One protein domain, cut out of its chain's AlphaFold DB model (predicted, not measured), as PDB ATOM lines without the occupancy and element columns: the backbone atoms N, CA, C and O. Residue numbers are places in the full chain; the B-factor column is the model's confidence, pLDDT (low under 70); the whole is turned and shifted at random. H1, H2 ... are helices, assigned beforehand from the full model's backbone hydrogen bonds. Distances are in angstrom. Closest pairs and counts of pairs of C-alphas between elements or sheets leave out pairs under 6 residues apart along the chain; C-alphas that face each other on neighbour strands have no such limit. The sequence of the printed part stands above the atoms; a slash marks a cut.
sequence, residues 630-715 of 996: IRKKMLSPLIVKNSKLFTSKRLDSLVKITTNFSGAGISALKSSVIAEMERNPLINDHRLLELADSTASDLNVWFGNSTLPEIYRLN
ATOM      1  N   ILE A 630      56.897  75.449 119.671       75.06
ATOM      2  CA  ILE A 630      55.899  76.474 120.012       75.06
ATOM      3  C   ILE A 630      55.063  76.014 121.214       75.06
ATOM      4  O   ILE A 630      54.889  76.786 122.153       75.06
ATOM      5  N   ARG A 631      54.630  74.742 121.266       78.81
ATOM      6  CA  ARG A 631      53.913  74.189 122.435       78.81
ATOM      7  C   ARG A 631      54.741  74.313 123.717       78.81
ATOM      8  O   ARG A 631      54.219  74.772 124.731       78.81
ATOM      9  N   LYS A 632      56.044  74.009 123.654       83.38
ATOM     10  CA  LYS A 632      56.984  74.186 124.773       83.38
ATOM     11  C   LYS A 632      57.059  75.644 125.235       83.38
ATOM     12  O   LYS A 632      57.036  75.887 126.437       83.38
ATOM     13  N   LYS A 633      57.082  76.617 124.311       80.94
ATOM     14  CA  LYS A 633      57.029  78.057 124.641       80.94
ATOM     15  C   LYS A 633      55.676  78.503 125.219       80.94
ATOM     16  O   LYS A 633      55.659  79.334 126.117       80.94
ATOM     17  N   MET A 634      54.551  77.959 124.751       80.94
ATOM     18  CA  MET A 634      53.219  78.301 125.280       80.94
ATOM     19  C   MET A 634      52.988  77.756 126.701       80.94
ATOM     20  O   MET A 634      52.344  78.418 127.517       80.94
ATOM     21  N   LEU A 635      53.535  76.571 126.997       83.56
ATOM     22  CA  LEU A 635      53.453  75.908 128.302       83.56
ATOM     23  C   LEU A 635      54.561  76.339 129.286       83.56
ATOM     24  O   LEU A 635      54.388  76.169 130.491       83.56
ATOM     25  N   SER A 636      55.675  76.930 128.830       81.94
ATOM     26  CA  SER A 636      56.794  77.317 129.713       81.94
ATOM     27  C   SER A 636      56.442  78.253 130.883       81.94
ATOM     28  O   SER A 636      57.103  78.127 131.917       81.94
ATOM     29  N   PRO A 637      55.397  79.115 130.843       80.31
ATOM     30  CA  PRO A 637      55.001  79.898 132.014       80.31
ATOM     31  C   PRO A 637      54.538  79.056 133.214       80.31
ATOM     32  O   PRO A 637      54.475  79.593 134.313       80.31
ATOM     33  N   LEU A 638      54.261  77.756 133.041       73.62
ATOM     34  CA  LEU A 638      54.027  76.823 134.151       73.62
ATOM     35  C   LEU A 638      55.298  76.615 134.998       73.62
ATOM     36  O   LEU A 638      55.214  76.562 136.222       73.62
ATOM     37  N   ILE A 639      56.483  76.599 134.369       67.44
ATOM     38  CA  ILE A 639      57.774  76.612 135.081       67.44
ATOM     39  C   ILE A 639      57.980  77.965 135.776       67.44
ATOM     40  O   ILE A 639      58.456  78.012 136.904       67.44
ATOM     41  N   VAL A 640      57.609  79.073 135.124       59.28
ATOM     42  CA  VAL A 640      57.832  80.429 135.665       59.28
ATOM     43  C   VAL A 640      56.920  80.732 136.860       59.28
ATOM     44  O   VAL A 640      57.407  81.263 137.853       59.28
ATOM     45  N   LYS A 641      55.626  80.372 136.808       59.00
ATOM     46  CA  LYS A 641      54.699  80.546 137.945       59.00
ATOM     47  C   LYS A 641      54.954  79.538 139.084       59.00
ATOM     48  O   LYS A 641      54.643  79.870 140.221       59.00
ATOM     49  N   ASN A 642      55.510  78.342 138.827       60.38
ATOM     50  CA  ASN A 642      55.702  77.313 139.869       60.38
ATOM     51  C   ASN A 642      56.948  76.413 139.661       60.38
ATOM     52  O   ASN A 642      56.871  75.190 139.501       60.38
ATOM     53  N   SER A 643      58.137  77.020 139.718       56.22
ATOM     54  CA  SER A 643      59.434  76.376 139.427       56.22
ATOM     55  C   SER A 643      59.801  75.181 140.319       56.22
ATOM     56  O   SER A 643      60.602  74.341 139.914       56.22
ATOM     57  N   LYS A 644      59.197  75.063 141.510       55.25
ATOM     58  CA  LYS A 644      59.374  73.917 142.423       55.25
ATOM     59  C   LYS A 644      58.595  72.660 142.004       55.25
ATOM     60  O   LYS A 644      58.906  71.581 142.492       55.25
ATOM     61  N   LEU A 645      57.589  72.791 141.132       56.19
ATOM     62  CA  LEU A 645      56.631  71.724 140.789       56.19
ATOM     63  C   LEU A 645      56.682  71.305 139.312       56.19
ATOM     64  O   LEU A 645      56.204  70.227 138.946       56.19
ATOM     65  N   PHE A 646      57.257  72.156 138.459       66.56
ATOM     66  CA  PHE A 646      57.357  71.953 137.018       66.56
ATOM     67  C   PHE A 646      58.818  71.998 136.565       66.56
ATOM     68  O   PHE A 646      59.402  73.060 136.364       66.56
ATOM     69  N   THR A 647      59.414  70.819 136.388       70.56
ATOM     70  CA  THR A 647      60.755  70.686 135.807       70.56
ATOM     71  C   THR A 647      60.705  70.793 134.280       70.56
ATOM     72  O   THR A 647      59.668  70.568 133.652       70.56
ATOM     73  N   SER A 648      61.851  71.075 133.656       72.31
ATOM     74  CA  SER A 648      62.006  71.040 132.194       72.31
ATOM     75  C   SER A 648      61.592  69.690 131.596       72.31
ATOM     76  O   SER A 648      60.823  69.666 130.640       72.31
ATOM     77  N   LYS A 649      62.003  68.573 132.216       70.44
ATOM     78  CA  LYS A 649      61.594  67.214 131.815       70.44
ATOM     79  C   LYS A 649      60.069  67.038 131.825       70.44
ATOM     80  O   LYS A 649      59.507  66.513 130.869       70.44
ATOM     81  N   ARG A 650      59.390  67.531 132.869       73.31
ATOM     82  CA  ARG A 650      57.924  67.460 133.008       73.31
ATOM     83  C   ARG A 650      57.202  68.259 131.918       73.31
ATOM     84  O   ARG A 650      56.220  67.788 131.347       73.31
ATOM     85  N   LEU A 651      57.736  69.435 131.579       80.06
ATOM     86  CA  LEU A 651      57.268  70.246 130.453       80.06
ATOM     87  C   LEU A 651      57.427  69.509 129.110       80.06
ATOM     88  O   LEU A 651      56.517  69.551 128.287       80.06
ATOM     89  N   ASP A 652      58.545  68.815 128.887       78.44
ATOM     90  CA  ASP A 652      58.773  68.045 127.658       78.44
ATOM     91  C   ASP A 652      57.824  66.843 127.519       78.44
ATOM     92  O   ASP A 652      57.284  66.624 126.432       78.44
ATOM     93  N   SER A 653      57.517  66.122 128.603       73.69
ATOM     94  CA  SER A 653      56.480  65.073 128.585       73.69
ATOM     95  C   SER A 653      55.094  65.633 128.236       73.69
ATOM     96  O   SER A 653      54.380  65.056 127.414       73.69
ATOM     97  N   LEU A 654      54.734  66.812 128.755       76.31
ATOM     98  CA  LEU A 654      53.487  67.494 128.382       76.31
ATOM     99  C   LEU A 654      53.464  67.916 126.906       76.31
ATOM    100  O   LEU A 654      52.432  67.814 126.244       76.31
ATOM    101  N   VAL A 655      54.601  68.336 126.346       78.50
ATOM    102  CA  VAL A 655      54.725  68.650 124.914       78.50
ATOM    103  C   VAL A 655      54.543  67.401 124.040       78.50
ATOM    104  O   VAL A 655      53.973  67.524 122.951       78.50
ATOM    105  N   LYS A 656      54.947  66.208 124.507       70.88
ATOM    106  CA  LYS A 656      54.675  64.924 123.829       70.88
ATOM    107  C   LYS A 656      53.165  64.623 123.795       70.88
ATOM    108  O   LYS A 656      52.615  64.487 122.698       70.88
ATOM    109  N   ILE A 657      52.478  64.602 124.946       68.56
ATOM    110  CA  ILE A 657      51.048  64.220 125.012       68.56
ATOM    111  C   ILE A 657      50.095  65.265 124.404       68.56
ATOM    112  O   ILE A 657      49.060  64.901 123.859       68.56
ATOM    113  N   THR A 658      50.466  66.553 124.388       73.00
ATOM    114  CA  THR A 658      49.691  67.633 123.728       73.00
ATOM    115  C   THR A 658      49.853  67.669 122.200       73.00
ATOM    116  O   THR A 658      49.645  68.697 121.547       73.00
ATOM    117  N   THR A 659      50.256  66.560 121.580       71.56
ATOM    118  CA  THR A 659      50.280  66.456 120.117       71.56
ATOM    119  C   THR A 659      48.861  66.618 119.560       71.56
ATOM    120  O   THR A 659      47.889  66.194 120.169       71.56
ATOM    121  N   ASN A 660      48.736  67.285 118.409       68.19
ATOM    122  CA  ASN A 660      47.467  67.712 117.805       68.19
ATOM    123  C   ASN A 660      46.623  68.752 118.576       68.19
ATOM    124  O   ASN A 660      45.597  69.173 118.041       68.19
ATOM    125  N   PHE A 661      47.054  69.267 119.732       75.69
ATOM    126  CA  PHE A 661      46.339  70.366 120.394       75.69
ATOM    127  C   PHE A 661      46.384  71.657 119.547       75.69
ATOM    128  O   PHE A 661      47.364  71.941 118.849       75.69
ATOM    129  N   SER A 662      45.314  72.454 119.610       79.62
ATOM    130  CA  SER A 662      45.279  73.822 119.074       79.62
ATOM    131  C   SER A 662      45.952  74.807 120.044       79.62
ATOM    132  O   SER A 662      46.218  74.465 121.196       79.62
ATOM    133  N   GLY A 663      46.215  76.045 119.612       80.19
ATOM    134  CA  GLY A 663      46.747  77.083 120.508       80.19
ATOM    135  C   GLY A 663      45.799  77.373 121.677       80.19
ATOM    136  O   GLY A 663      46.225  77.399 122.828       80.19
ATOM    137  N   ALA A 664      44.499  77.473 121.391       81.50
ATOM    138  CA  ALA A 664      43.440  77.582 122.389       81.50
ATOM    139  C   ALA A 664      43.411  76.374 123.340       81.50
ATOM    140  O   ALA A 664      43.263  76.563 124.540       81.50
ATOM    141  N   GLY A 665      43.625  75.153 122.837       83.88
ATOM    142  CA  GLY A 665      43.666  73.951 123.673       83.88
ATOM    143  C   GLY A 665      44.866  73.881 124.613       83.88
ATOM    144  O   GLY A 665      44.746  73.417 125.742       83.88
ATOM    145  N   ILE A 666      46.016  74.403 124.186       84.69
ATOM    146  CA  ILE A 666      47.190  74.544 125.056       84.69
ATOM    147  C   ILE A 666      46.936  75.609 126.126       84.69
ATOM    148  O   ILE A 666      47.294  75.399 127.282       84.69
ATOM    149  N   SER A 667      46.290  76.724 125.769       85.25
ATOM    150  CA  SER A 667      45.871  77.743 126.737       85.25
ATOM    151  C   SER A 667      44.836  77.206 127.733       85.25
ATOM    152  O   SER A 667      44.968  77.477 128.922       85.25
ATOM    153  N   ALA A 668      43.866  76.402 127.284       87.12
ATOM    154  CA  ALA A 668      42.889  75.740 128.147       87.12
ATOM    155  C   ALA A 668      43.575  74.791 129.140       87.12
ATOM    156  O   ALA A 668      43.439  74.979 130.345       87.12
ATOM    157  N   LEU A 669      44.410  73.859 128.654       86.81
ATOM    158  CA  LEU A 669      45.166  72.942 129.515       86.81
ATOM    159  C   LEU A 669      46.047  73.696 130.518       86.81
ATOM    160  O   LEU A 669      46.087  73.352 131.696       86.81
ATOM    161  N   LYS A 670      46.740  74.748 130.067       87.69
ATOM    162  CA  LYS A 670      47.562  75.609 130.925       87.69
ATOM    163  C   LYS A 670      46.731  76.235 132.050       87.69
ATOM    164  O   LYS A 670      47.177  76.204 133.194       87.69
ATOM    165  N   SER A 671      45.549  76.773 131.750       86.38
ATOM    166  CA  SER A 671      44.647  77.335 132.762       86.38
ATOM    167  C   SER A 671      44.128  76.266 133.726       86.38
ATOM    168  O   SER A 671      44.170  76.485 134.933       86.38
ATOM    169  N   SER A 672      43.730  75.091 133.230       86.25
ATOM    170  CA  SER A 672      43.288  73.964 134.065       86.25
ATOM    171  C   SER A 672      44.390  73.473 135.012       86.25
ATOM    172  O   SER A 672      44.126  73.219 136.183       86.25
ATOM    173  N   VAL A 673      45.642  73.399 134.542       84.88
ATOM    174  CA  VAL A 673      46.800  73.037 135.376       84.88
ATOM    175  C   VAL A 673      47.106  74.115 136.421       84.88
ATOM    176  O   VAL A 673      47.410  73.764 137.556       84.88
ATOM    177  N   ILE A 674      46.998  75.406 136.086       83.56
ATOM    178  CA  ILE A 674      47.190  76.503 137.056       83.56
ATOM    179  C   ILE A 674      46.107  76.465 138.143       83.56
ATOM    180  O   ILE A 674      46.443  76.433 139.324       83.56
ATOM    181  N   ALA A 675      44.830  76.367 137.761       83.88
ATOM    182  CA  ALA A 675      43.716  76.303 138.708       83.88
ATOM    183  C   ALA A 675      43.774  75.057 139.613       83.88
ATOM    184  O   ALA A 675      43.359  75.102 140.770       83.88
ATOM    185  N   GLU A 676      44.312  73.938 139.118       82.50
ATOM    186  CA  GLU A 676      44.551  72.761 139.952       82.50
ATOM    187  C   GLU A 676      45.780  72.929 140.865       82.50
ATOM    188  O   GLU A 676      45.752  72.434 141.988       82.50
ATOM    189  N   MET A 677      46.826  73.666 140.457       77.00
ATOM    190  CA  MET A 677      47.988  73.966 141.317       77.00
ATOM    191  C   MET A 677      47.607  74.870 142.491       77.00
ATOM    192  O   MET A 677      48.144  74.714 143.586       77.00
ATOM    193  N   GLU A 678      46.688  75.808 142.260       80.31
ATOM    194  CA  GLU A 678      46.154  76.721 143.278       80.31
ATOM    195  C   GLU A 678      45.314  75.980 144.335       80.31
ATOM    196  O   GLU A 678      45.280  76.393 145.491       80.31
ATOM    197  N   ARG A 679      44.689  74.851 143.967       80.19
ATOM    198  CA  ARG A 679      43.963  73.959 144.892       80.19
ATOM    199  C   ARG A 679      44.871  72.935 145.570       80.19
ATOM    200  O   ARG A 679      44.724  72.666 146.757       80.19
ATOM    201  N   ASN A 680      45.773  72.331 144.798       75.31
ATOM    202  CA  ASN A 680      46.626  71.217 145.190       75.31
ATOM    203  C   ASN A 680      48.088  71.533 144.820       75.31
ATOM    204  O   ASN A 680      48.505  71.268 143.688       75.31
ATOM    205  N   PRO A 681      48.923  72.004 145.768       66.75
ATOM    206  CA  PRO A 681      50.321  72.355 145.500       66.75
ATOM    207  C   PRO A 681      51.232  71.144 145.207       66.75
ATOM    208  O   PRO A 681      52.441  71.305 145.085       66.75
ATOM    209  N   LEU A 682      50.683  69.928 145.089       67.81
ATOM    210  CA  LEU A 682      51.396  68.691 144.758       67.81
ATOM    211  C   LEU A 682      50.657  67.897 143.663       67.81
ATOM    212  O   LEU A 682      50.233  66.761 143.869       67.81
ATOM    213  N   ILE A 683      50.507  68.484 142.471       70.62
ATOM    214  CA  ILE A 683      49.995  67.751 141.302       70.62
ATOM    215  C   ILE A 683      50.967  66.619 140.920       70.62
ATOM    216  O   ILE A 683      52.133  66.877 140.602       70.62
ATOM    217  N   ASN A 684      50.473  65.377 140.866       74.38
ATOM    218  CA  ASN A 684      51.183  64.203 140.336       74.38
ATOM    219  C   ASN A 684      50.947  64.013 138.818       74.38
ATOM    220  O   ASN A 684      50.063  64.635 138.230       74.38
ATOM    221  N   ASP A 685      51.752  63.181 138.148       69.56
ATOM    222  CA  ASP A 685      51.674  63.049 136.681       69.56
ATOM    223  C   ASP A 685      50.380  62.383 136.193       69.56
ATOM    224  O   ASP A 685      49.867  62.753 135.138       69.56
ATOM    225  N   HIS A 686      49.780  61.497 136.992       69.69
ATOM    226  CA  HIS A 686      48.454  60.934 136.719       69.69
ATOM    227  C   HIS A 686      47.369  62.025 136.639       69.69
ATOM    228  O   HIS A 686      46.552  62.015 135.721       69.69
ATOM    229  N   ARG A 687      47.392  63.017 137.543       77.00
ATOM    230  CA  ARG A 687      46.458  64.153 137.522       77.00
ATOM    231  C   ARG A 687      46.740  65.123 136.369       77.00
ATOM    232  O   ARG A 687      45.797  65.667 135.805       77.00
ATOM    233  N   LEU A 688      48.002  65.307 135.959       75.56
ATOM    234  CA  LEU A 688      48.321  66.050 134.726       75.56
ATOM    235  C   LEU A 688      47.787  65.350 133.472       75.56
ATOM    236  O   LEU A 688      47.271  66.021 132.580       75.56
ATOM    237  N   LEU A 689      47.905  64.022 133.407       71.19
ATOM    238  CA  LEU A 689      47.362  63.216 132.316       71.19
ATOM    239  C   LEU A 689      45.840  63.316 132.263       71.19
ATOM    240  O   LEU A 689      45.305  63.594 131.203       71.19
ATOM    241  N   GLU A 690      45.159  63.201 133.401       77.06
ATOM    242  CA  GLU A 690      43.703  63.353 133.517       77.06
ATOM    243  C   GLU A 690      43.199  64.750 133.103       77.06
ATOM    244  O   GLU A 690      42.211  64.863 132.378       77.06
ATOM    245  N   LEU A 691      43.904  65.825 133.479       82.88
ATOM    246  CA  LEU A 691      43.584  67.181 133.010       82.88
ATOM    247  C   LEU A 691      43.811  67.338 131.497       82.88
ATOM    248  O   LEU A 691      43.024  68.003 130.819       82.88
ATOM    249  N   ALA A 692      44.874  66.735 130.956       78.44
ATOM    250  CA  ALA A 692      45.151  66.739 129.522       78.44
ATOM    251  C   ALA A 692      44.143  65.891 128.730       78.44
ATOM    252  O   ALA A 692      43.787  66.276 127.622       78.44
ATOM    253  N   ASP A 693      43.669  64.789 129.303       75.88
ATOM    254  CA  ASP A 693      42.682  63.856 128.753       75.88
ATOM    255  C   ASP A 693      41.282  64.482 128.670       75.88
ATOM    256  O   ASP A 693      40.695  64.540 127.589       75.88
ATOM    257  N   SER A 694      40.815  65.098 129.767       82.25
ATOM    258  CA  SER A 694      39.611  65.945 129.760       82.25
ATOM    259  C   SER A 694      39.734  67.030 128.693       82.25
ATOM    260  O   SER A 694      38.910  67.097 127.788       82.25
ATOM    261  N   THR A 695      40.829  67.803 128.708       82.69
ATOM    262  CA  THR A 695      41.032  68.888 127.733       82.69
ATOM    263  C   THR A 695      41.097  68.372 126.287       82.69
ATOM    264  O   THR A 695      40.664  69.064 125.370       82.69
ATOM    265  N   ALA A 696      41.629  67.169 126.042       71.12
ATOM    266  CA  ALA A 696      41.634  66.557 124.715       71.12
ATOM    267  C   ALA A 696      40.220  66.141 124.280       71.12
ATOM    268  O   ALA A 696      39.841  66.417 123.142       71.12
ATOM    269  N   SER A 697      39.442  65.544 125.185       76.06
ATOM    270  CA  SER A 697      38.053  65.127 124.962       76.06
ATOM    271  C   SER A 697      37.139  66.325 124.684       76.06
ATOM    272  O   SER A 697      36.481  66.365 123.643       76.06
ATOM    273  N   ASP A 698      37.192  67.357 125.534       79.12
ATOM    274  CA  ASP A 698      36.437  68.616 125.408       79.12
ATOM    275  C   ASP A 698      36.681  69.317 124.055       79.12
ATOM    276  O   ASP A 698      35.812  69.992 123.501       79.12
ATOM    277  N   LEU A 699      37.881  69.138 123.490       69.56
ATOM    278  CA  LEU A 699      38.320  69.723 122.220       69.56
ATOM    279  C   LEU A 699      38.253  68.750 121.030       69.56
ATOM    280  O   LEU A 699      38.677  69.112 119.928       69.56
ATOM    281  N   ASN A 700      37.741  67.533 121.235       67.50
ATOM    282  CA  ASN A 700      37.673  66.448 120.252       67.50
ATOM    283  C   ASN A 700      39.024  66.120 119.570       67.50
ATOM    284  O   ASN A 700      39.114  65.935 118.352       67.50
ATOM    285  N   VAL A 701      40.100  66.045 120.359       64.19
ATOM    286  CA  VAL A 701      41.468  65.713 119.917       64.19
ATOM    287  C   VAL A 701      41.742  64.212 120.094       64.19
ATOM    288  O   VAL A 701      42.565  63.786 120.905       64.19
ATOM    289  N   TRP A 702      41.033  63.412 119.300       51.56
ATOM    290  CA  TRP A 702      41.071  61.947 119.325       51.56
ATOM    291  C   TRP A 702      42.239  61.343 118.525       51.56
ATOM    292  O   TRP A 702      42.703  61.912 117.533       51.56
ATOM    293  N   PHE A 703      42.691  60.162 118.950       45.88
ATOM    294  CA  PHE A 703      43.683  59.308 118.293       45.88
ATOM    295  C   PHE A 703      43.100  57.890 118.180       45.88
ATOM    296  O   PHE A 703      43.307  57.035 119.038       45.88
ATOM    297  N   GLY A 704      42.308  57.655 117.131       52.75
ATOM    298  CA  GLY A 704      41.418  56.493 117.080       52.75
ATOM    299  C   GLY A 704      40.247  56.692 118.043       52.75
ATOM    300  O   GLY A 704      39.599  57.735 117.996       52.75
ATOM    301  N   ASN A 705      40.003  55.717 118.921       53.34
ATOM    302  CA  ASN A 705      38.887  55.740 119.878       53.34
ATOM    303  C   ASN A 705      39.235  56.382 121.237       53.34
ATOM    304  O   ASN A 705      38.345  56.516 122.068       53.34
ATOM    305  N   SER A 706      40.500  56.754 121.460       44.25
ATOM    306  CA  SER A 706      41.024  57.253 122.741       44.25
ATOM    307  C   SER A 706      41.767  58.578 122.560       44.25
ATOM    308  O   SER A 706      42.138  58.945 121.438       44.25
ATOM    309  N   THR A 707      42.018  59.316 123.641       56.84
ATOM    310  CA  THR A 707      42.888  60.506 123.589       56.84
ATOM    311  C   THR A 707      44.369  60.116 123.689       56.84
ATOM    312  O   THR A 707      44.724  59.053 124.198       56.84
ATOM    313  N   LEU A 708      45.294  60.965 123.215       58.25
ATOM    314  CA  LEU A 708      46.725  60.682 123.413       58.25
ATOM    315  C   LEU A 708      47.129  60.708 124.906       58.25
ATOM    316  O   LEU A 708      47.866  59.813 125.319       58.25
ATOM    317  N   PRO A 709      46.652  61.657 125.740       59.50
ATOM    318  CA  PRO A 709      46.817  61.581 127.193       59.50
ATOM    319  C   PRO A 709      46.273  60.291 127.827       59.50
ATOM    320  O   PRO A 709      46.963  59.716 128.663       59.50
ATOM    321  N   GLU A 710      45.110  59.789 127.403       58.19
ATOM    322  CA  GLU A 710      44.540  58.507 127.856       58.19
ATOM    323  C   GLU A 710      45.472  57.327 127.530       58.19
ATOM    324  O   GLU A 710      45.831  56.545 128.410       58.19
ATOM    325  N   ILE A 711      45.973  57.249 126.291       52.16
ATOM    326  CA  ILE A 711      46.922  56.208 125.858       52.16
ATOM    327  C   ILE A 711      48.212  56.241 126.700       52.16
ATOM    328  O   ILE A 711      48.738  55.189 127.069       52.16
ATOM    329  N   TYR A 712      48.706  57.432 127.058       57.16
ATOM    330  CA  TYR A 712      49.854  57.593 127.964       57.16
ATOM    331  C   TYR A 712      49.518  57.295 129.439       57.16
ATOM    332  O   TYR A 712      50.395  56.861 130.181       57.16
ATOM    333  N   ARG A 713      48.266  57.493 129.870       56.59
ATOM    334  CA  ARG A 713      47.767  57.159 131.216       56.59
ATOM    335  C   ARG A 713      47.658  55.649 131.426       56.59
ATOM    336  O   ARG A 713      47.984  55.168 132.507       56.59
ATOM    337  N   LEU A 714      47.256  54.918 130.387       47.41
ATOM    338  CA  LEU A 714      47.196  53.453 130.370       47.41
ATOM    339  C   LEU A 714      48.590  52.796 130.284       47.41
ATOM    340  O   LEU A 714      48.752  51.656 130.704       47.41
ATOM    341  N   ASN A 715      49.606  53.513 129.784       45.69
ATOM    342  CA  ASN A 715      50.966  53.003 129.560       45.69
ATOM    343  C   ASN A 715      52.014  53.787 130.371       45.69
ATOM    344  O   ASN A 715      52.835  54.524 129.818       45.69
TER     345      ASN A 715
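What this domain is: This is residues 630 to 715 of the 996 residues of the protein "Hypothetical protein" of Didymodactylos carnosus (UniProt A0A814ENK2). This is a compact cluster of mostly crossed helices, in which H4, H5 and H6 fold back one upon the next, while short H1 packs on both H3 and residues 663 to 670 of H4. H2, near H4, touches no helix, and a small loop with paired residues 702 to 703 and 706 to 707 joins H5 to H6. The 86 printed residues include six named helices, H1 to H6 in order, and no named strand: all helix. The radius of gyration of the C-alphas is 11.9 A, and the spans are 36 by 25 by 21 A.

How they stand to each other: Start at H1, residues 630 to 635: it touches H3, residues 648 to 657, at a steep tilt of 64 degrees, with C-alphas Lys 632 and Val 655 closest at 6.0 A. H1 also touches H4, residues 663 to 679, with 663 to 670 of H4 alone, at a shallow tilt of 22 degrees, the same way; C-alphas Leu 635 and Lys 670 are closest, 6.5 A. H4 and H5, residues 685 to 698, touch as a helical hairpin at 44 degrees, a steep tilt; look at C-alphas Leu 669 and Thr 695, the closest, 6.1 A apart. H5 and H6, residues 708 to 714, form another at 42 degrees, with C-alphas Asp 693 and Pro 709 closest at 5.0 A. H3 and H6 only just touch, with 3 pairs of C-alphas within 8 A, the closest being Ile 657 and Pro 709 at 5.4 A. H2, residues 637 to 641, is close to H4 but not clearly touching: C-alphas Leu 638 and Lys 670, the closest, are 7.3 A apart. In these six helices every O i to N i+4 pair is within hydrogen-bond range.

Where its parts are: Find C-alpha 630, where H1 begins, at (55.899, 76.474, 120.012). H3 measures 14.8 A from first to last C-alpha, H4 24.7 A and H5 19.8 A. H6 ends at C-alpha 714, (47.196, 53.453, 130.370).

The domain as a whole: C-alphas Lys 644 and Gly 704 are the two farthest apart, 35.6 A. The printed part has no cut, and no link is long. Its mean pLDDT is 71.7, and residues 639 to 646 and 699 to 715 are among those under 70.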